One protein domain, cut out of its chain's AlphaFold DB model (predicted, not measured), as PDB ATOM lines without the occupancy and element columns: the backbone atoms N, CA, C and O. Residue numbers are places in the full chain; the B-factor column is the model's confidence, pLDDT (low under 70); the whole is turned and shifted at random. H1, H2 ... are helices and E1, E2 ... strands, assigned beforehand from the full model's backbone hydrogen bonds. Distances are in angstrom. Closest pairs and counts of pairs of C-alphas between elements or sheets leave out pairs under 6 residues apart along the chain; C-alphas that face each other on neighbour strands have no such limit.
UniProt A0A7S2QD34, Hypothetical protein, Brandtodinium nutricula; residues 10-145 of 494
ATOM      1  N   ARG A  10     -17.092  23.134  41.106       60.38
ATOM      2  CA  ARG A  10     -16.980  22.118  42.160       60.38
ATOM      3  C   ARG A  10     -18.046  21.020  42.101       60.38
ATOM      4  O   ARG A  10     -17.786  19.938  42.611       60.38
ATOM      5  N   SER A  11     -19.228  21.257  41.522       65.06
ATOM      6  CA  SER A  11     -20.251  20.205  41.399       65.06
ATOM      7  C   SER A  11     -19.886  19.180  40.327       65.06
ATOM      8  O   SER A  11     -20.268  18.022  40.444       65.06
ATOM      9  N   LEU A  12     -19.146  19.600  39.293       70.81
ATOM     10  CA  LEU A  12     -18.703  18.734  38.198       70.81
ATOM     11  C   LEU A  12     -17.554  17.816  38.626       70.81
ATOM     12  O   LEU A  12     -17.447  16.696  38.138       70.81
ATOM     13  N   ASP A  13     -16.734  18.284  39.567       73.38
ATOM     14  CA  ASP A  13     -15.639  17.522  40.182       73.38
ATOM     15  C   ASP A  13     -16.106  16.589  41.304       73.38
ATOM     16  O   ASP A  13     -15.306  15.933  41.970       73.38
ATOM     17  N   ARG A  14     -17.418  16.523  41.536       73.62
ATOM     18  CA  ARG A  14     -17.998  15.658  42.550       73.62
ATOM     19  C   ARG A  14     -18.190  14.248  42.003       73.62
ATOM     20  O   ARG A  14     -18.674  14.063  40.886       73.62
ATOM     21  N   ALA A  15     -17.883  13.261  42.838       77.62
ATOM     22  CA  ALA A  15     -18.256  11.876  42.594       77.62
ATOM     23  C   ALA A  15     -19.783  11.712  42.480       77.62
ATOM     24  O   ALA A  15     -20.544  12.382  43.185       77.62
ATOM     25  N   LEU A  16     -20.238  10.789  41.629       71.88
ATOM     26  CA  LEU A  16     -21.674  10.521  41.420       71.88
ATOM     27  C   LEU A  16     -22.400   9.942  42.643       71.88
ATOM     28  O   LEU A  16     -23.627   9.983  42.685       71.88
ATOM     29  N   GLY A  17     -21.660   9.421  43.620       65.12
ATOM     30  CA  GLY A  17     -22.194   8.843  44.850       65.12
ATOM     31  C   GLY A  17     -21.111   8.609  45.894       65.12
ATOM     32  O   GLY A  17     -19.931   8.902  45.672       65.12
ATOM     33  N   PHE A  18     -21.512   8.081  47.044       62.56
ATOM     34  CA  PHE A  18     -20.610   7.804  48.153       62.56
ATOM     35  C   PHE A  18     -19.747   6.572  47.840       62.56
ATOM     36  O   PHE A  18     -20.235   5.448  47.747       62.56
ATOM     37  N   GLY A  19     -18.436   6.785  47.700       61.59
ATOM     38  CA  GLY A  19     -17.469   5.708  47.449       61.59
ATOM     39  C   GLY A  19     -17.221   5.378  45.974       61.59
ATOM     40  O   GLY A  19     -16.609   4.350  45.696       61.59
ATOM     41  N   ASN A  20     -17.664   6.232  45.046       73.75
ATOM     42  CA  ASN A  20     -17.217   6.204  43.653       73.75
ATOM     43  C   ASN A  20     -16.096   7.216  43.427       73.75
ATOM     44  O   ASN A  20     -16.161   8.326  43.950       73.75
ATOM     45  N   ASP A  21     -15.138   6.860  42.576       77.38
ATOM     46  CA  ASP A  21     -14.093   7.788  42.128       77.38
ATOM     47  C   ASP A  21     -14.509   8.554  40.859       77.38
ATOM     48  O   ASP A  21     -13.921   9.580  40.538       77.38
ATOM     49  N   ILE A  22     -15.553   8.081  40.162       83.00
ATOM     50  CA  ILE A  22     -15.996   8.656  38.889       83.00
ATOM     51  C   ILE A  22     -16.746   9.969  39.126       83.00
ATOM     52  O   ILE A  22     -17.751  10.007  39.849       83.00
ATOM     53  N   THR A  23     -16.278  11.031  38.473       86.69
ATOM     54  CA  THR A  23     -16.865  12.377  38.559       86.69
ATOM     55  C   THR A  23     -17.822  12.679  37.406       86.69
ATOM     56  O   THR A  23     -17.761  12.073  36.334       86.69
ATOM     57  N   GLU A  24     -18.720  13.654  37.591       86.25
ATOM     58  CA  GLU A  24     -19.591  14.112  36.495       86.25
ATOM     59  C   GLU A  24     -18.769  14.624  35.300       86.25
ATOM     60  O   GLU A  24     -19.113  14.354  34.148       86.25
ATOM     61  N   ARG A  25     -17.658  15.326  35.568       85.69
ATOM     62  CA  ARG A  25     -16.743  15.836  34.537       85.69
ATOM     63  C   ARG A  25     -16.145  14.709  33.699       85.69
ATOM     64  O   ARG A  25     -16.101  14.839  32.479       85.69
ATOM     65  N   GLU A  26     -15.722  13.617  34.327       86.88
ATOM     66  CA  GLU A  26     -15.175  12.453  33.622       86.88
ATOM     67  C   GLU A  26     -16.205  11.820  32.690       86.88
ATOM     68  O   GLU A  26     -15.881  11.523  31.541       86.88
ATOM     69  N   ILE A  27     -17.461  11.693  33.126       86.12
ATOM     70  CA  ILE A  27     -18.534  11.175  32.268       86.12
ATOM     71  C   ILE A  27     -18.776  12.106  31.084       86.12
ATOM     72  O   ILE A  27     -18.845  11.649  29.942       86.12
ATOM     73  N   LEU A  28     -18.879  13.415  31.328       86.81
ATOM     74  CA  LEU A  28     -19.068  14.392  30.253       86.81
ATOM     75  C   LEU A  28     -17.915  14.334  29.239       86.81
ATOM     76  O   LEU A  28     -18.166  14.334  28.033       86.81
ATOM     77  N   GLN A  29     -16.670  14.210  29.710       86.06
ATOM     78  CA  GLN A  29     -15.497  14.032  28.852       86.06
ATOM     79  C   GLN A  29     -15.531  12.704  28.092       86.06
ATOM     80  O   GLN A  29     -15.207  12.674  26.907       86.06
ATOM     81  N   GLN A  30     -15.959  11.613  28.726       85.50
ATOM     82  CA  GLN A  30     -16.058  10.305  28.084       85.50
ATOM     83  C   GLN A  30     -17.070  10.318  26.931       85.50
ATOM     84  O   GLN A  30     -16.793   9.764  25.868       85.50
ATOM     85  N   TYR A  31     -18.210  10.995  27.100       84.12
ATOM     86  CA  TYR A  31     -19.191  11.163  26.023       84.12
ATOM     87  C   TYR A  31     -18.731  12.153  24.949       84.12
ATOM     88  O   TYR A  31     -18.978  11.895  23.770       84.12
ATOM     89  N   ALA A  32     -18.021  13.223  25.321       83.69
ATOM     90  CA  ALA A  32     -17.427  14.161  24.365       83.69
ATOM     91  C   ALA A  32     -16.343  13.503  23.492       83.69
ATOM     92  O   ALA A  32     -16.268  13.774  22.300       83.69
ATOM     93  N   ASN A  33     -15.544  12.604  24.075       81.00
ATOM     94  CA  ASN A  33     -14.467  11.886  23.389       81.00
ATOM     95  C   ASN A  33     -14.945  10.608  22.679       81.00
ATOM     96  O   ASN A  33     -14.177   9.979  21.950       81.00
ATOM     97  N   SER A  34     -16.190  10.183  22.905       77.50
ATOM     98  CA  SER A  34     -16.745   8.997  22.256       77.50
ATOM     99  C   SER A  34     -16.994   9.245  20.764       77.50
ATOM    100  O   SER A  34     -17.370  10.341  20.354       77.50
ATOM    101  N   HIS A  35     -16.881   8.194  19.944       63.78
ATOM    102  CA  HIS A  35     -17.138   8.240  18.494       63.78
ATOM    103  C   HIS A  35     -18.551   8.718  18.101       63.78
ATOM    104  O   HIS A  35     -18.836   8.894  16.919       63.78
ATOM    105  N   LEU A  36     -19.443   8.907  19.075       65.69
ATOM    106  CA  LEU A  36     -20.832   9.293  18.876       65.69
ATOM    107  C   LEU A  36     -21.049  10.815  18.819       65.69
ATOM    108  O   LEU A  36     -22.168  11.213  18.501       65.69
ATOM    109  N   ASN A  37     -20.031  11.652  19.103       65.06
ATOM    110  CA  ASN A  37     -20.124  13.128  19.123       65.06
ATOM    111  C   ASN A  37     -21.444  13.614  19.756       65.06
ATOM    112  O   ASN A  37     -22.220  14.374  19.171       65.06
ATOM    113  N   VAL A  38     -21.736  13.087  20.947       72.94
ATOM    114  CA  VAL A  38     -23.014  13.297  21.625       72.94
ATOM    115  C   VAL A  38     -23.125  14.759  22.057       72.94
ATOM    116  O   VAL A  38     -22.189  15.321  22.624       72.94
ATOM    117  N   THR A  39     -24.278  15.387  21.808       81.31
ATOM    118  CA  THR A  39     -24.530  16.761  22.255       81.31
ATOM    119  C   THR A  39     -24.380  16.869  23.771       81.31
ATOM    120  O   THR A  39     -24.816  15.989  24.515       81.31
ATOM    121  N   HIS A  40     -23.803  17.977  24.244       82.25
ATOM    122  CA  HIS A  40     -23.591  18.237  25.675       82.25
ATOM    123  C   HIS A  40     -24.869  18.026  26.511       82.25
ATOM    124  O   HIS A  40     -24.834  17.470  27.604       82.25
ATOM    125  N   GLU A  41     -26.024  18.392  25.958       84.94
ATOM    126  CA  GLU A  41     -27.332  18.179  26.578       84.94
ATOM    127  C   GLU A  41     -27.680  16.692  26.782       84.94
ATOM    128  O   GLU A  41     -28.155  16.307  27.849       84.94
ATOM    129  N   LYS A  42     -27.402  15.825  25.799       86.38
ATOM    130  CA  LYS A  42     -27.609  14.373  25.935       86.38
ATOM    131  C   LYS A  42     -26.665  13.767  26.977       86.38
ATOM    132  O   LYS A  42     -27.092  12.900  27.736       86.38
ATOM    133  N   ALA A  43     -25.423  14.246  27.060       87.19
ATOM    134  CA  ALA A  43     -24.478  13.806  28.085       87.19
ATOM    135  C   ALA A  43     -24.961  14.175  29.504       87.19
ATOM    136  O   ALA A  43     -24.912  13.343  30.406       87.19
ATOM    137  N   LEU A  44     -25.537  15.369  29.693       89.25
ATOM    138  CA  LEU A  44     -26.155  15.762  30.968       89.25
ATOM    139  C   LEU A  44     -27.358  14.886  31.344       89.25
ATOM    140  O   LEU A  44     -27.522  14.537  32.513       89.25
ATOM    141  N   ARG A  45     -28.183  14.488  30.368       91.12
ATOM    142  CA  ARG A  45     -29.299  13.551  30.601       91.12
ATOM    143  C   ARG A  45     -28.792  12.193  31.090       91.12
ATOM    144  O   ARG A  45     -29.388  11.619  31.998       91.12
ATOM    145  N   VAL A  46     -27.683  11.703  30.530       90.62
ATOM    146  CA  VAL A  46     -27.022  10.474  30.996       90.62
ATOM    147  C   VAL A  46     -26.525  10.627  32.432       90.62
ATOM    148  O   VAL A  46     -26.817   9.769  33.264       90.62
ATOM    149  N   VAL A  47     -25.836  11.731  32.747       91.00
ATOM    150  CA  VAL A  47     -25.362  12.021  34.113       91.00
ATOM    151  C   VAL A  47     -26.525  12.026  35.105       91.00
ATOM    152  O   VAL A  47     -26.429  11.400  36.157       91.00
ATOM    153  N   LEU A  48     -27.650  12.657  34.754       92.06
ATOM    154  CA  LEU A  48     -28.851  12.669  35.591       92.06
ATOM    155  C   LEU A  48     -29.373  11.253  35.863       92.06
ATOM    156  O   LEU A  48     -29.618  10.914  37.017       92.06
ATOM    157  N   VAL A  49     -29.511  10.411  34.835       93.19
ATOM    158  CA  VAL A  49     -29.990   9.026  35.010       93.19
ATOM    159  C   VAL A  49     -29.025   8.201  35.863       93.19
ATOM    160  O   VAL A  49     -29.478   7.484  36.752       93.19
ATOM    161  N   LEU A  50     -27.713   8.321  35.642       91.75
ATOM    162  CA  LEU A  50     -26.701   7.618  36.440       91.75
ATOM    163  C   LEU A  50     -26.748   8.044  37.908       91.75
ATOM    164  O   LEU A  50     -26.735   7.197  38.802       91.75
ATOM    165  N   LYS A  51     -26.872   9.347  38.165       92.19
ATOM    166  CA  LYS A  51     -26.952   9.889  39.520       92.19
ATOM    167  C   LYS A  51     -28.241   9.482  40.231       92.19
ATOM    168  O   LYS A  51     -28.210   9.121  41.406       92.19
ATOM    169  N   LEU A  52     -29.370   9.471  39.521       93.44
ATOM    170  CA  LEU A  52     -30.631   8.937  40.044       93.44
ATOM    171  C   LEU A  52     -30.519   7.440  40.359       93.44
ATOM    172  O   LEU A  52     -31.011   7.004  41.392       93.44
ATOM    173  N   ALA A  53     -29.846   6.656  39.511       92.12
ATOM    174  CA  ALA A  53     -29.659   5.228  39.747       92.12
ATOM    175  C   ALA A  53     -28.851   4.954  41.018       92.12
ATOM    176  O   ALA A  53     -29.284   4.176  41.868       92.12
ATOM    177  N   VAL A  54     -27.717   5.642  41.171       90.88
ATOM    178  CA  VAL A  54     -26.867   5.526  42.359       90.88
ATOM    179  C   VAL A  54     -27.625   5.968  43.610       90.88
ATOM    180  O   VAL A  54     -27.703   5.204  44.563       90.88
ATOM    181  N   THR A  55     -28.265   7.139  43.596       91.81
ATOM    182  CA  THR A  55     -28.981   7.659  44.777       91.81
ATOM    183  C   THR A  55     -30.198   6.824  45.181       91.81
ATOM    184  O   THR A  55     -30.439   6.647  46.373       91.81
ATOM    185  N   LEU A  56     -30.956   6.269  44.226       91.44
ATOM    186  CA  LEU A  56     -32.068   5.360  44.533       91.44
ATOM    187  C   LEU A  56     -31.577   4.111  45.273       91.44
ATOM    188  O   LEU A  56     -32.161   3.740  46.291       91.44
ATOM    189  N   LEU A  57     -30.507   3.477  44.782       88.94
ATOM    190  CA  LEU A  57     -29.944   2.293  45.432       88.94
ATOM    191  C   LEU A  57     -29.284   2.630  46.766       88.94
ATOM    192  O   LEU A  57     -29.492   1.914  47.744       88.94
ATOM    193  N   GLU A  58     -28.520   3.722  46.823       88.12
ATOM    194  CA  GLU A  58     -27.860   4.171  48.045       88.12
ATOM    195  C   GLU A  58     -28.860   4.398  49.169       88.12
ATOM    196  O   GLU A  58     -28.545   4.002  50.279       88.12
ATOM    197  N   TYR A  59     -30.050   4.948  48.889       89.31
ATOM    198  CA  TYR A  59     -31.089   5.198  49.898       89.31
ATOM    199  C   TYR A  59     -32.043   4.017  50.152       89.31
ATOM    200  O   TYR A  59     -33.003   4.162  50.914       89.31
ATOM    201  N   GLY A  60     -31.775   2.845  49.563       85.19
ATOM    202  CA  GLY A  60     -32.462   1.590  49.886       85.19
ATOM    203  C   GLY A  60     -33.662   1.235  49.002       85.19
ATOM    204  O   GLY A  60     -34.505   0.444  49.425       85.19
ATOM    205  N   GLN A  61     -33.770   1.789  47.790       88.06
ATOM    206  CA  GLN A  61     -34.785   1.355  46.824       88.06
ATOM    207  C   GLN A  61     -34.498  -0.067  46.319       88.06
ATOM    208  O   GLN A  61     -33.352  -0.421  46.042       88.06
ATOM    209  N   ASN A  62     -35.548  -0.869  46.124       86.00
ATOM    210  CA  ASN A  62     -35.434  -2.177  45.473       86.00
ATOM    211  C   ASN A  62     -34.939  -2.029  44.021       86.00
ATOM    212  O   ASN A  62     -35.431  -1.161  43.293       86.00
ATOM    213  N   THR A  63     -34.020  -2.899  43.586       88.31
ATOM    214  CA  THR A  63     -33.427  -2.844  42.240       88.31
ATOM    215  C   THR A  63     -34.469  -2.942  41.126       88.31
ATOM    216  O   THR A  63     -34.445  -2.127  40.211       88.31
ATOM    217  N   VAL A  64     -35.457  -3.834  41.237       86.81
ATOM    218  CA  VAL A  64     -36.511  -4.021  40.222       86.81
ATOM    219  C   VAL A  64     -37.362  -2.760  40.071       86.81
ATOM    220  O   VAL A  64     -37.652  -2.315  38.959       86.81
ATOM    221  N   ASP A  65     -37.763  -2.149  41.187       86.25
ATOM    222  CA  ASP A  65     -38.581  -0.935  41.139       86.25
ATOM    223  C   ASP A  65     -37.756   0.282  40.691       86.25
ATOM    224  O   ASP A  65     -38.269   1.133  39.957       86.25
ATOM    225  N   ALA A  66     -36.477   0.352  41.077       89.75
ATOM    226  CA  ALA A  66     -35.541   1.362  40.592       89.75
ATOM    227  C   ALA A  66     -35.332   1.246  39.073       89.75
ATOM    228  O   ALA A  66     -35.447   2.252  38.373       89.75
ATOM    229  N   GLU A  67     -35.132   0.038  38.535       89.81
ATOM    230  CA  GLU A  67     -35.002  -0.207  37.094       89.81
ATOM    231  C   GLU A  67     -36.249   0.236  36.323       89.81
ATOM    232  O   GLU A  67     -36.155   0.951  35.320       89.81
ATOM    233  N   LEU A  68     -37.439  -0.119  36.818       88.56
ATOM    234  CA  LEU A  68     -38.704   0.293  36.208       88.56
ATOM    235  C   LEU A  68     -38.890   1.817  36.228       88.56
ATOM    236  O   LEU A  68     -39.418   2.390  35.267       88.56
ATOM    237  N   MET A  69     -38.482   2.477  37.312       90.00
ATOM    238  CA  MET A  69     -38.572   3.927  37.471       90.00
ATOM    239  C   MET A  69     -37.588   4.650  36.542       90.00
ATOM    240  O   MET A  69     -38.001   5.516  35.766       90.00
ATOM    241  N   LEU A  70     -36.320   4.236  36.535       92.31
ATOM    242  CA  LEU A  70     -35.274   4.785  35.669       92.31
ATOM    243  C   LEU A  70     -35.563   4.527  34.192       92.31
ATOM    244  O   LEU A  70     -35.346   5.402  33.360       92.31
ATOM    245  N   GLY A  71     -36.143   3.374  33.853       91.31
ATOM    246  CA  GLY A  71     -36.587   3.083  32.495       91.31
ATOM    247  C   GLY A  71     -37.700   4.018  32.012       91.31
ATOM    248  O   GLY A  71     -37.798   4.286  30.814       91.31
ATOM    249  N   LYS A  72     -38.555   4.537  32.907       90.50
ATOM    250  CA  LYS A  72     -39.547   5.576  32.561       90.50
ATOM    251  C   LYS A  72     -38.887   6.949  32.418       90.50
ATOM    252  O   LYS A  72     -39.161   7.628  31.434       90.50
ATOM    253  N   VAL A  73     -37.987   7.305  33.336       92.81
ATOM    254  CA  VAL A  73     -37.209   8.560  33.307       92.81
ATOM    255  C   VAL A  73     -36.340   8.656  32.046       92.81
ATOM    256  O   VAL A  73     -36.366   9.654  31.338       92.81
ATOM    257  N   SER A  74     -35.620   7.594  31.689       92.25
ATOM    258  CA  SER A  74     -34.790   7.554  30.480       92.25
ATOM    259  C   SER A  74     -35.617   7.770  29.210       92.25
ATOM    260  O   SER A  74     -35.174   8.449  28.285       92.25
ATOM    261  N   ARG A  75     -36.840   7.222  29.171       90.25
ATOM    262  CA  ARG A  75     -37.766   7.401  28.046       90.25
ATOM    263  C   ARG A  75     -38.343   8.811  27.978       90.25
ATOM    264  O   ARG A  75     -38.501   9.320  26.873       90.25
ATOM    265  N   SER A  76     -38.657   9.443  29.110       90.69
ATOM    266  CA  SER A  76     -39.139  10.831  29.111       90.69
ATOM    267  C   SER A  76     -38.040  11.821  28.724       90.69
ATOM    268  O   SER A  76     -38.321  12.767  27.999       90.69
ATOM    269  N   LEU A  77     -36.786  11.539  29.088       90.44
ATOM    270  CA  LEU A  77     -35.613  12.320  28.682       90.44
ATOM    271  C   LEU A  77     -35.173  12.069  27.224       90.44
ATOM    272  O   LEU A  77     -34.230  12.705  26.752       90.44
ATOM    273  N   GLY A  78     -35.814  11.150  26.495       87.19
ATOM    274  CA  GLY A  78     -35.475  10.847  25.101       87.19
ATOM    275  C   GLY A  78     -34.089  10.218  24.917       87.19
ATOM    276  O   GLY A  78     -33.415  10.509  23.930       87.19
ATOM    277  N   LEU A  79     -33.633   9.408  25.880       86.81
ATOM    278  CA  LEU A  79     -32.416   8.606  25.744       86.81
ATOM    279  C   LEU A  79     -32.749   7.269  25.068       86.81
ATOM    280  O   LEU A  79     -33.600   6.513  25.547       86.81
ATOM    281  N   ASP A  80     -32.064   6.985  23.961       70.19
ATOM    282  CA  ASP A  80     -32.277   5.781  23.161       70.19
ATOM    283  C   ASP A  80     -31.667   4.550  23.852       70.19
ATOM    284  O   ASP A  80     -30.483   4.532  24.182       70.19
ATOM    285  N   SER A  81     -32.471   3.493  24.032       69.69
ATOM    286  CA  SER A  81     -32.059   2.158  24.518       69.69
ATOM    287  C   SER A  81     -31.203   2.159  25.794       69.69
ATOM    288  O   SER A  81     -29.977   2.089  25.756       69.69
ATOM    289  N   LEU A  82     -31.871   2.179  26.946       82.19
ATOM    290  CA  LEU A  82     -31.239   1.962  28.244       82.19
ATOM    291  C   LEU A  82     -31.019   0.458  28.477       82.19
ATOM    292  O   LEU A  82     -31.986  -0.285  28.651       82.19
ATOM    293  N   ALA A  83     -29.761   0.024  28.513       81.19
ATOM    294  CA  ALA A  83     -29.373  -1.279  29.038       81.19
ATOM    295  C   ALA A  83     -28.950  -1.092  30.499       81.19
ATOM    296  O   ALA A  83     -27.840  -0.642  30.784       81.19
ATOM    297  N   LEU A  84     -29.872  -1.384  31.414       85.06
ATOM    298  CA  LEU A  84     -29.694  -1.206  32.850       85.06
ATOM    299  C   LEU A  84     -29.668  -2.570  33.538       85.06
ATOM    300  O   LEU A  84     -30.527  -3.405  33.269       85.06
ATOM    301  N   ASN A  85     -28.686  -2.771  34.410       80.38
ATOM    302  CA  ASN A  85     -28.622  -3.897  35.330       80.38
ATOM    303  C   ASN A  85     -28.167  -3.365  36.695       80.38
ATOM    304  O   ASN A  85     -27.005  -2.975  36.871       80.38
ATOM    305  N   LEU A  86     -29.112  -3.283  37.630       82.00
ATOM    306  CA  LEU A  86     -28.872  -2.840  38.997       82.00
ATOM    307  C   LEU A  86     -28.619  -4.051  39.899       82.00
ATOM    308  O   LEU A  86     -29.477  -4.909  40.091       82.00
ATOM    309  N   GLY A  87     -27.429  -4.091  40.488       71.81
ATOM    310  CA  GLY A  87     -27.094  -4.967  41.598       71.81
ATOM    311  C   GLY A  87     -27.356  -4.303  42.954       71.81
ATOM    312  O   GLY A  87     -27.577  -3.100  43.050       71.81
ATOM    313  N   ALA A  88     -27.250  -5.063  44.043       65.81
ATOM    314  CA  ALA A  88     -27.454  -4.570  45.410       65.81
ATOM    315  C   ALA A  88     -26.414  -3.515  45.842       65.81
ATOM    316  O   ALA A  88     -26.644  -2.740  46.771       65.81
ATOM    317  N   ARG A  89     -25.241  -3.513  45.193       72.81
ATOM    318  CA  ARG A  89     -24.123  -2.587  45.453       72.81
ATOM    319  C   ARG A  89     -23.406  -2.112  44.195       72.81
ATOM    320  O   ARG A  89     -22.423  -1.387  44.305       72.81
ATOM    321  N   THR A  90     -23.846  -2.541  43.019       79.44
ATOM    322  CA  THR A  90     -23.212  -2.194  41.747       79.44
ATOM    323  C   THR A  90     -24.273  -1.760  40.756       79.44
ATOM    324  O   THR A  90     -25.385  -2.273  40.750       79.44
ATOM    325  N   VAL A  91     -23.938  -0.800  39.911       83.12
ATOM    326  CA  VAL A  91     -24.819  -0.240  38.895       83.12
ATOM    327  C   VAL A  91     -24.112  -0.386  37.565       83.12
ATOM    328  O   VAL A  91     -23.055   0.210  37.357       83.12
ATOM    329  N   HIS A  92     -24.691  -1.183  36.672       84.88
ATOM    330  CA  HIS A  92     -24.203  -1.344  35.311       84.88
ATOM    331  C   HIS A  92     -25.186  -0.676  34.361       84.88
ATOM    332  O   HIS A  92     -26.340  -1.096  34.252       84.88
ATOM    333  N   VAL A  93     -24.740   0.376  33.679       85.81
ATOM    334  CA  VAL A  93     -25.587   1.115  32.739       85.81
ATOM    335  C   VAL A  93     -24.865   1.305  31.424       85.81
ATOM    336  O   VAL A  93     -23.721   1.747  31.389       85.81
ATOM    337  N   SER A  94     -25.561   1.031  30.331       86.19
ATOM    338  CA  SER A  94     -25.158   1.450  28.996       86.19
ATOM    339  C   SER A  94     -26.333   2.116  28.285       86.19
ATOM    340  O   SER A  94     -27.496   1.767  28.498       86.19
ATOM    341  N   PHE A  95     -26.020   3.099  27.447       86.06
ATOM    342  CA  PHE A  95     -26.992   3.870  26.676       86.06
ATOM    343  C   PHE A  95     -26.703   3.668  25.187       86.06
ATOM    344  O   PHE A  95     -25.754   4.246  24.654       86.06
ATOM    345  N   GLY A  96     -27.496   2.825  24.522       80.75
ATOM    346  CA  GLY A  96     -27.304   2.452  23.118       80.75
ATOM    347  C   GLY A  96     -25.912   1.894  22.830       80.75
ATOM    348  O   GLY A  96     -25.486   0.920  23.444       80.75
ATOM    349  N   SER A  97     -25.204   2.508  21.882       73.56
ATOM    350  CA  SER A  97     -23.811   2.187  21.537       73.56
ATOM    351  C   SER A  97     -22.775   2.972  22.357       73.56
ATOM    352  O   SER A  97     -21.592   2.981  22.015       73.56
ATOM    353  N   GLY A  98     -23.212   3.672  23.406       77.62
ATOM    354  CA  GLY A  98     -22.351   4.454  24.285       77.62
ATOM    355  C   GLY A  98     -21.454   3.603  25.195       77.62
ATOM    356  O   GLY A  98     -21.575   2.377  25.241       77.62
ATOM    357  N   PRO A  99     -20.542   4.253  25.939       83.38
ATOM    358  CA  PRO A  99     -19.703   3.578  26.920       83.38
ATOM    359  C   PRO A  99     -20.549   2.937  28.029       83.38
ATOM    360  O   PRO A  99     -21.546   3.507  28.474       83.38
ATOM    361  N   ALA A 100     -20.122   1.760  28.486       85.31
ATOM    362  CA  ALA A 100     -20.702   1.107  29.650       85.31
ATOM    363  C   ALA A 100     -20.112   1.702  30.936       85.31
ATOM    364  O   ALA A 100     -18.893   1.799  31.083       85.31
ATOM    365  N   HIS A 101     -20.988   2.056  31.871       85.25
ATOM    366  CA  HIS A 101     -20.648   2.580  33.189       85.25
ATOM    367  C   HIS A 101     -20.830   1.490  34.233       85.25
ATOM    368  O   HIS A 101     -21.857   0.811  34.253       85.25
ATOM    369  N   MET A 102     -19.834   1.340  35.101       85.50
ATOM    370  CA  MET A 102     -19.882   0.464  36.266       85.50
ATOM    371  C   MET A 102     -19.622   1.323  37.499       85.50
ATOM    372  O   MET A 102     -18.517   1.826  37.676       85.50
ATOM    373  N   LEU A 103     -20.652   1.520  38.316       85.38
ATOM    374  CA  LEU A 103     -20.587   2.330  39.531       85.38
ATOM    375  C   LEU A 103     -20.818   1.431  40.742       85.38
ATOM    376  O   LEU A 103     -21.625   0.504  40.683       85.38
ATOM    377  N   ASN A 104     -20.123   1.705  41.838       82.06
ATOM    378  CA  ASN A 104     -20.342   1.046  43.120       82.06
ATOM    379  C   ASN A 104     -21.236   1.925  44.000       82.06
ATOM    380  O   ASN A 104     -21.233   3.148  43.892       82.06
ATOM    381  N   CYS A 105     -22.013   1.320  44.887       79.19
ATOM    382  CA  CYS A 105     -22.888   2.045  45.802       79.19
ATOM    383  C   CYS A 105     -22.658   1.558  47.229       79.19
ATOM    384  O   CYS A 105     -22.616   0.350  47.489       79.19
ATOM    385  N   SER A 106     -22.550   2.495  48.172       72.88
ATOM    386  CA  SER A 106     -22.686   2.180  49.592       72.88
ATOM    387  C   SER A 106     -24.159   2.261  49.984       72.88
ATOM    388  O   SER A 106     -24.732   3.344  50.002       72.88
ATOM    389  N   THR A 107     -24.778   1.121  50.276       65.19
ATOM    390  CA  THR A 107     -26.195   1.053  50.652       65.19
ATOM    391  C   THR A 107     -26.398   1.493  52.105       65.19
ATOM    392  O   THR A 107     -25.792   0.905  53.003       65.19
ATOM    393  N   ASP A 108     -27.268   2.478  52.340       74.75
ATOM    394  CA  ASP A 108     -27.774   2.854  53.666       74.75
ATOM    395  C   ASP A 108     -29.252   3.278  53.584       74.75
ATOM    396  O   ASP A 108     -29.684   3.971  52.669       74.75
ATOM    397  N   ILE A 109     -30.082   2.870  54.540       81.06
ATOM    398  CA  ILE A 109     -31.526   3.125  54.446       81.06
ATOM    399  C   ILE A 109     -31.820   4.535  54.973       81.06
ATOM    400  O   ILE A 109     -31.946   4.754  56.179       81.06
ATOM    401  N   VAL A 110     -31.961   5.501  54.059       87.31
ATOM    402  CA  VAL A 110     -32.284   6.904  54.378       87.31
ATOM    403  C   VAL A 110     -33.614   7.293  53.738       87.31
ATOM    404  O   VAL A 110     -33.676   7.823  52.626       87.31
ATOM    405  N   VAL A 111     -34.699   7.063  54.478       87.88
ATOM    406  CA  VAL A 111     -36.070   7.168  53.957       87.88
ATOM    407  C   VAL A 111     -36.439   8.598  53.534       87.88
ATOM    408  O   VAL A 111     -37.116   8.784  52.526       87.88
ATOM    409  N   ASP A 112     -35.956   9.618  54.250       89.88
ATOM    410  CA  ASP A 112     -36.204  11.033  53.920       89.88
ATOM    411  C   ASP A 112     -35.653  11.441  52.549       89.88
ATOM    412  O   ASP A 112     -36.322  12.131  51.782       89.88
ATOM    413  N   LYS A 113     -34.437  11.000  52.213       91.50
ATOM    414  CA  LYS A 113     -33.846  11.298  50.903       91.50
ATOM    415  C   LYS A 113     -34.440  10.410  49.815       91.50
ATOM    416  O   LYS A 113     -34.693  10.899  48.716       91.50
ATOM    417  N   LEU A 114     -34.739   9.148  50.134       91.94
ATOM    418  CA  LEU A 114     -35.423   8.233  49.221       91.94
ATOM    419  C   LEU A 114     -36.768   8.800  48.747       91.94
ATOM    420  O   LEU A 114     -37.066   8.743  47.555       91.94
ATOM    421  N   LEU A 115     -37.552   9.379  49.664       91.44
ATOM    422  CA  LEU A 115     -38.836  10.014  49.365       91.44
ATOM    423  C   LEU A 115     -38.697  11.092  48.282       91.44
ATOM    424  O   LEU A 115     -39.418  11.064  47.284       91.44
ATOM    425  N   ASP A 116     -37.746  12.011  48.458       92.62
ATOM    426  CA  ASP A 116     -37.555  13.137  47.542       92.62
ATOM    427  C   ASP A 116     -36.966  12.699  46.191       92.62
ATOM    428  O   ASP A 116     -37.396  13.192  45.146       92.62
ATOM    429  N   VAL A 117     -36.032  11.738  46.180       93.94
ATOM    430  CA  VAL A 117     -35.476  11.186  44.929       93.94
ATOM    431  C   VAL A 117     -36.553  10.435  44.142       93.94
ATOM    432  O   VAL A 117     -36.692  10.636  42.935       93.94
ATOM    433  N   ALA A 118     -37.368   9.613  44.807       92.00
ATOM    434  CA  ALA A 118     -38.472   8.907  44.161       92.00
ATOM    435  C   ALA A 118     -39.535   9.881  43.616       92.00
ATOM    436  O   ALA A 118     -40.043   9.684  42.507       92.00
ATOM    437  N   ALA A 119     -39.831  10.961  44.347       91.12
ATOM    438  CA  ALA A 119     -40.719  12.024  43.880       91.12
ATOM    439  C   ALA A 119     -40.150  12.754  42.650       91.12
ATOM    440  O   ALA A 119     -40.879  12.965  41.677       91.12
ATOM    441  N   LEU A 120     -38.848  13.068  42.641       93.44
ATOM    442  CA  LEU A 120     -38.161  13.669  41.493       93.44
ATOM    443  C   LEU A 120     -38.211  12.750  40.264       93.44
ATOM    444  O   LEU A 120     -38.580  13.190  39.175       93.44
ATOM    445  N   CYS A 121     -37.932  11.456  40.433       92.69
ATOM    446  CA  CYS A 121     -38.063  10.471  39.362       92.69
ATOM    447  C   CYS A 121     -39.490  10.401  38.806       92.69
ATOM    448  O   CYS A 121     -39.683  10.367  37.590       92.69
ATOM    449  N   LYS A 122     -40.506  10.404  39.680       89.94
ATOM    450  CA  LYS A 122     -41.915  10.422  39.263       89.94
ATOM    451  C   LYS A 122     -42.231  11.705  38.493       89.94
ATOM    452  O   LYS A 122     -42.872  11.620  37.449       89.94
ATOM    453  N   HIS A 123     -41.745  12.859  38.945       90.75
ATOM    454  CA  HIS A 123     -41.916  14.134  38.250       90.75
ATOM    455  C   HIS A 123     -41.304  14.102  36.838       90.75
ATOM    456  O   HIS A 123     -41.994  14.409  35.866       90.75
ATOM    457  N   ILE A 124     -40.058  13.635  36.702       93.12
ATOM    458  CA  ILE A 124     -39.379  13.523  35.399       93.12
ATOM    459  C   ILE A 124     -40.057  12.487  34.498       93.12
ATOM    460  O   ILE A 124     -40.151  12.679  33.293       93.12
ATOM    461  N   ALA A 125     -40.559  11.384  35.051       90.25
ATOM    462  CA  ALA A 125     -41.238  10.360  34.263       90.25
ATOM    463  C   ALA A 125     -42.572  10.843  33.659       90.25
ATOM    464  O   ALA A 125     -42.973  10.343  32.606       90.25
ATOM    465  N   HIS A 126     -43.270  11.777  34.316       88.38
ATOM    466  CA  HIS A 126     -44.558  12.301  33.840       88.38
ATOM    467  C   HIS A 126     -44.411  13.521  32.924       88.38
ATOM    468  O   HIS A 126     -45.234  13.699  32.025       88.38
ATOM    469  N   ASN A 127     -43.364  14.324  33.111       86.81
ATOM    470  CA  ASN A 127     -43.120  15.535  32.332       86.81
ATOM    471  C   ASN A 127     -42.097  15.267  31.220       86.81
ATOM    472  O   ASN A 127     -41.004  14.777  31.480       86.81
ATOM    473  N   ARG A 128     -42.447  15.585  29.968       76.25
ATOM    474  CA  ARG A 128     -41.532  15.414  28.822       76.25
ATOM    475  C   ARG A 128     -40.507  16.540  28.694       76.25
ATOM    476  O   ARG A 128     -39.393  16.278  28.261       76.25
ATOM    477  N   ASP A 129     -40.861  17.749  29.122       81.50
ATOM    478  CA  ASP A 129     -40.048  18.954  28.924       81.50
ATOM    479  C   ASP A 129     -39.416  19.417  30.245       81.50
ATOM    480  O   ASP A 129     -39.645  20.530  30.715       81.50
ATOM    481  N   VAL A 130     -38.661  18.527  30.900       86.38
ATOM    482  CA  VAL A 130     -37.943  18.870  32.138       86.38
ATOM    483  C   VAL A 130     -36.573  19.445  31.806       86.38
ATOM    484  O   VAL A 130     -35.783  18.805  31.111       86.38
ATOM    485  N   ASP A 131     -36.261  20.616  32.366       90.12
ATOM    486  CA  ASP A 131     -34.900  21.143  32.337       90.12
ATOM    487  C   ASP A 131     -33.965  20.247  33.168       90.12
ATOM    488  O   ASP A 131     -34.055  20.144  34.395       90.12
ATOM    489  N   VAL A 132     -33.044  19.590  32.468       90.50
ATOM    490  CA  VAL A 132     -32.064  18.654  33.031       90.50
ATOM    491  C   VAL A 132     -31.132  19.368  34.008       90.50
ATOM    492  O   VAL A 132     -30.750  18.787  35.025       90.50
ATOM    493  N   GLY A 133     -30.786  20.631  33.726       88.06
ATOM    494  CA  GLY A 133     -29.926  21.435  34.592       88.06
ATOM    495  C   GLY A 133     -30.575  21.683  35.951       88.06
ATOM    496  O   GLY A 133     -29.955  21.442  36.990       88.06
ATOM    497  N   GLN A 134     -31.846  22.092  35.950       89.88
ATOM    498  CA  GLN A 134     -32.629  22.256  37.170       89.88
ATOM    499  C   GLN A 134     -32.823  20.931  37.921       89.88
ATOM    500  O   GLN A 134     -32.643  20.897  39.138       89.88
ATOM    501  N   ALA A 135     -33.125  19.830  37.225       92.31
ATOM    502  CA  ALA A 135     -33.298  18.518  37.854       92.31
ATOM    503  C   ALA A 135     -32.018  18.023  38.554       92.31
ATOM    504  O   ALA A 135     -32.084  17.534  39.684       92.31
ATOM    505  N   LEU A 136     -30.851  18.205  37.926       90.81
ATOM    506  CA  LEU A 136     -29.551  17.915  38.540       90.81
ATOM    507  C   LEU A 136     -29.295  18.789  39.774       90.81
ATOM    508  O   LEU A 136     -28.835  18.282  40.792       90.81
ATOM    509  N   CYS A 137     -29.646  20.076  39.712       90.06
ATOM    510  CA  CYS A 137     -29.509  21.004  40.836       90.06
ATOM    511  C   CYS A 137     -30.390  20.588  42.031       90.06
ATOM    512  O   CYS A 137     -29.948  20.589  43.179       90.06
ATOM    513  N   VAL A 138     -31.634  20.172  41.770       93.00
ATOM    514  CA  VAL A 138     -32.536  19.638  42.803       93.00
ATOM    515  C   VAL A 138     -31.967  18.355  43.409       93.00
ATOM    516  O   VAL A 138     -31.974  18.207  44.630       93.00
ATOM    517  N   LEU A 139     -31.434  17.453  42.582       92.88
ATOM    518  CA  LEU A 139     -30.819  16.214  43.051       92.88
ATOM    519  C   LEU A 139     -29.582  16.479  43.925       92.88
ATOM    520  O   LEU A 139     -29.460  15.880  44.990       92.88
ATOM    521  N   ASP A 140     -28.716  17.416  43.529       91.06
ATOM    522  CA  ASP A 140     -27.567  17.855  44.333       91.06
ATOM    523  C   ASP A 140     -28.008  18.354  45.711       91.06
ATOM    524  O   ASP A 140     -27.483  17.910  46.732       91.06
ATOM    525  N   ASN A 141     -29.038  19.202  45.745       91.50
ATOM    526  CA  ASN A 141     -29.584  19.738  46.989       91.50
ATOM    527  C   ASN A 141     -30.160  18.640  47.902       91.50
ATOM    528  O   ASN A 141     -30.056  18.744  49.125       91.50
ATOM    529  N   ILE A 142     -30.757  17.580  47.340       92.56
ATOM    530  CA  ILE A 142     -31.243  16.431  48.121       92.56
ATOM    531  C   ILE A 142     -30.063  15.655  48.725       92.56
ATOM    532  O   ILE A 142     -30.096  15.304  49.909       92.56
ATOM    533  N   ILE A 143     -29.011  15.415  47.938       90.12
ATOM    534  CA  ILE A 143     -27.816  14.691  48.389       90.12
ATOM    535  C   ILE A 143     -27.099  15.479  49.493       90.12
ATOM    536  O   ILE A 143     -26.735  14.887  50.513       90.12
ATOM    537  N   ASP A 144     -26.953  16.796  49.332       89.38
ATOM    538  CA  ASP A 144     -26.252  17.684  50.272       89.38
ATOM    539  C   ASP A 144     -27.028  18.001  51.540       89.38
ATOM    540  O   ASP A 144     -26.448  18.453  52.532       89.38
ATOM    541  N   ARG A 145     -28.335  17.739  51.547       89.94
ATOM    542  CA  ARG A 145     -29.146  17.984  52.728       89.94
ATOM    543  C   ARG A 145     -28.621  17.156  53.914       89.94
ATOM    544  O   ARG A 145     -28.465  15.935  53.781       89.94
TER     545      ARG A 145
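Overview. This is residues 10 to 145 of the 494 residues of the protein "Hypothetical protein" of Brandtodinium nutricula (UniProt A0A7S2QD34). The long helix H2 runs through the middle, with H3 beside it; a small sheet, E1 E2 E3, covers one side of this pair, while H4 and H5 pack on the other side. H1 packs on residues 40 to 47 of H2. The 136 printed residues hold five named helices and three strands, in the order H1 H2 H3 E1 E2 E3 H4 H5; the sheet is antiparallel, in the order E1, E2, E3, and the class is mostly helix. The whole is compact, with a radius of gyration of the C-alphas of 13.5 A, and spans 40 by 32 by 28 A.

Along the chain. After residues 10 to 23, with no named element, H1 takes residues 24 to 33, from C-alpha 24 at (-19.591, 14.112, 36.495). H2 is residues 40 to 58, 26.8 A long, and H3 residues 63 to 76, 19.8 A. E1 is residues 82 to 86, E2 90 to 95 and E3 101 to 104. H4, residues 111 to 126, measures 22.4 A; H5, residues 132 to 144, ends at C-alpha 144 (-26.252, 17.684, 50.272).

Arrangement. H2, the hub, touches H1 at a steep tilt of 42 degrees, closest at the C-alphas of Leu 28 and Ala 43, 5.9 A. It touches H3 (Leu 56 and Ala 66, C-alphas 6.6 A) and H5 (Leu 48 and Leu 136, C-alphas 6.1 A). H4 and H5, a helical hairpin, run opposite ways at 8 degrees, a shallow tilt. H2, H3, H4 and H5 form a bundle, helices grouped together. H2 lies over E2 and H3 over E1, on the same face, at heights over the sheet of 9.9 A and 9.0 A: two layers, helices on one face of a sheet. The strands form a meander, each the antiparallel neighbour of the one before; N 83 and O 94 are 2.9 A apart, N 91 and O 103 2.8 A. Every O i to N i+4 pair is within hydrogen-bond range in H1, H2, H3 and H5, and 11 of 12 in H4.

Size, cuts and confidence. The C-alphas farthest apart, of His 35 and Asp 112, are 40.3 A apart. The printed part has no cut, and no link between named elements is long. The pLDDT is under 70 at residues 10 to 11, 17 to 19, 35 to 37, 81, 88 and 107.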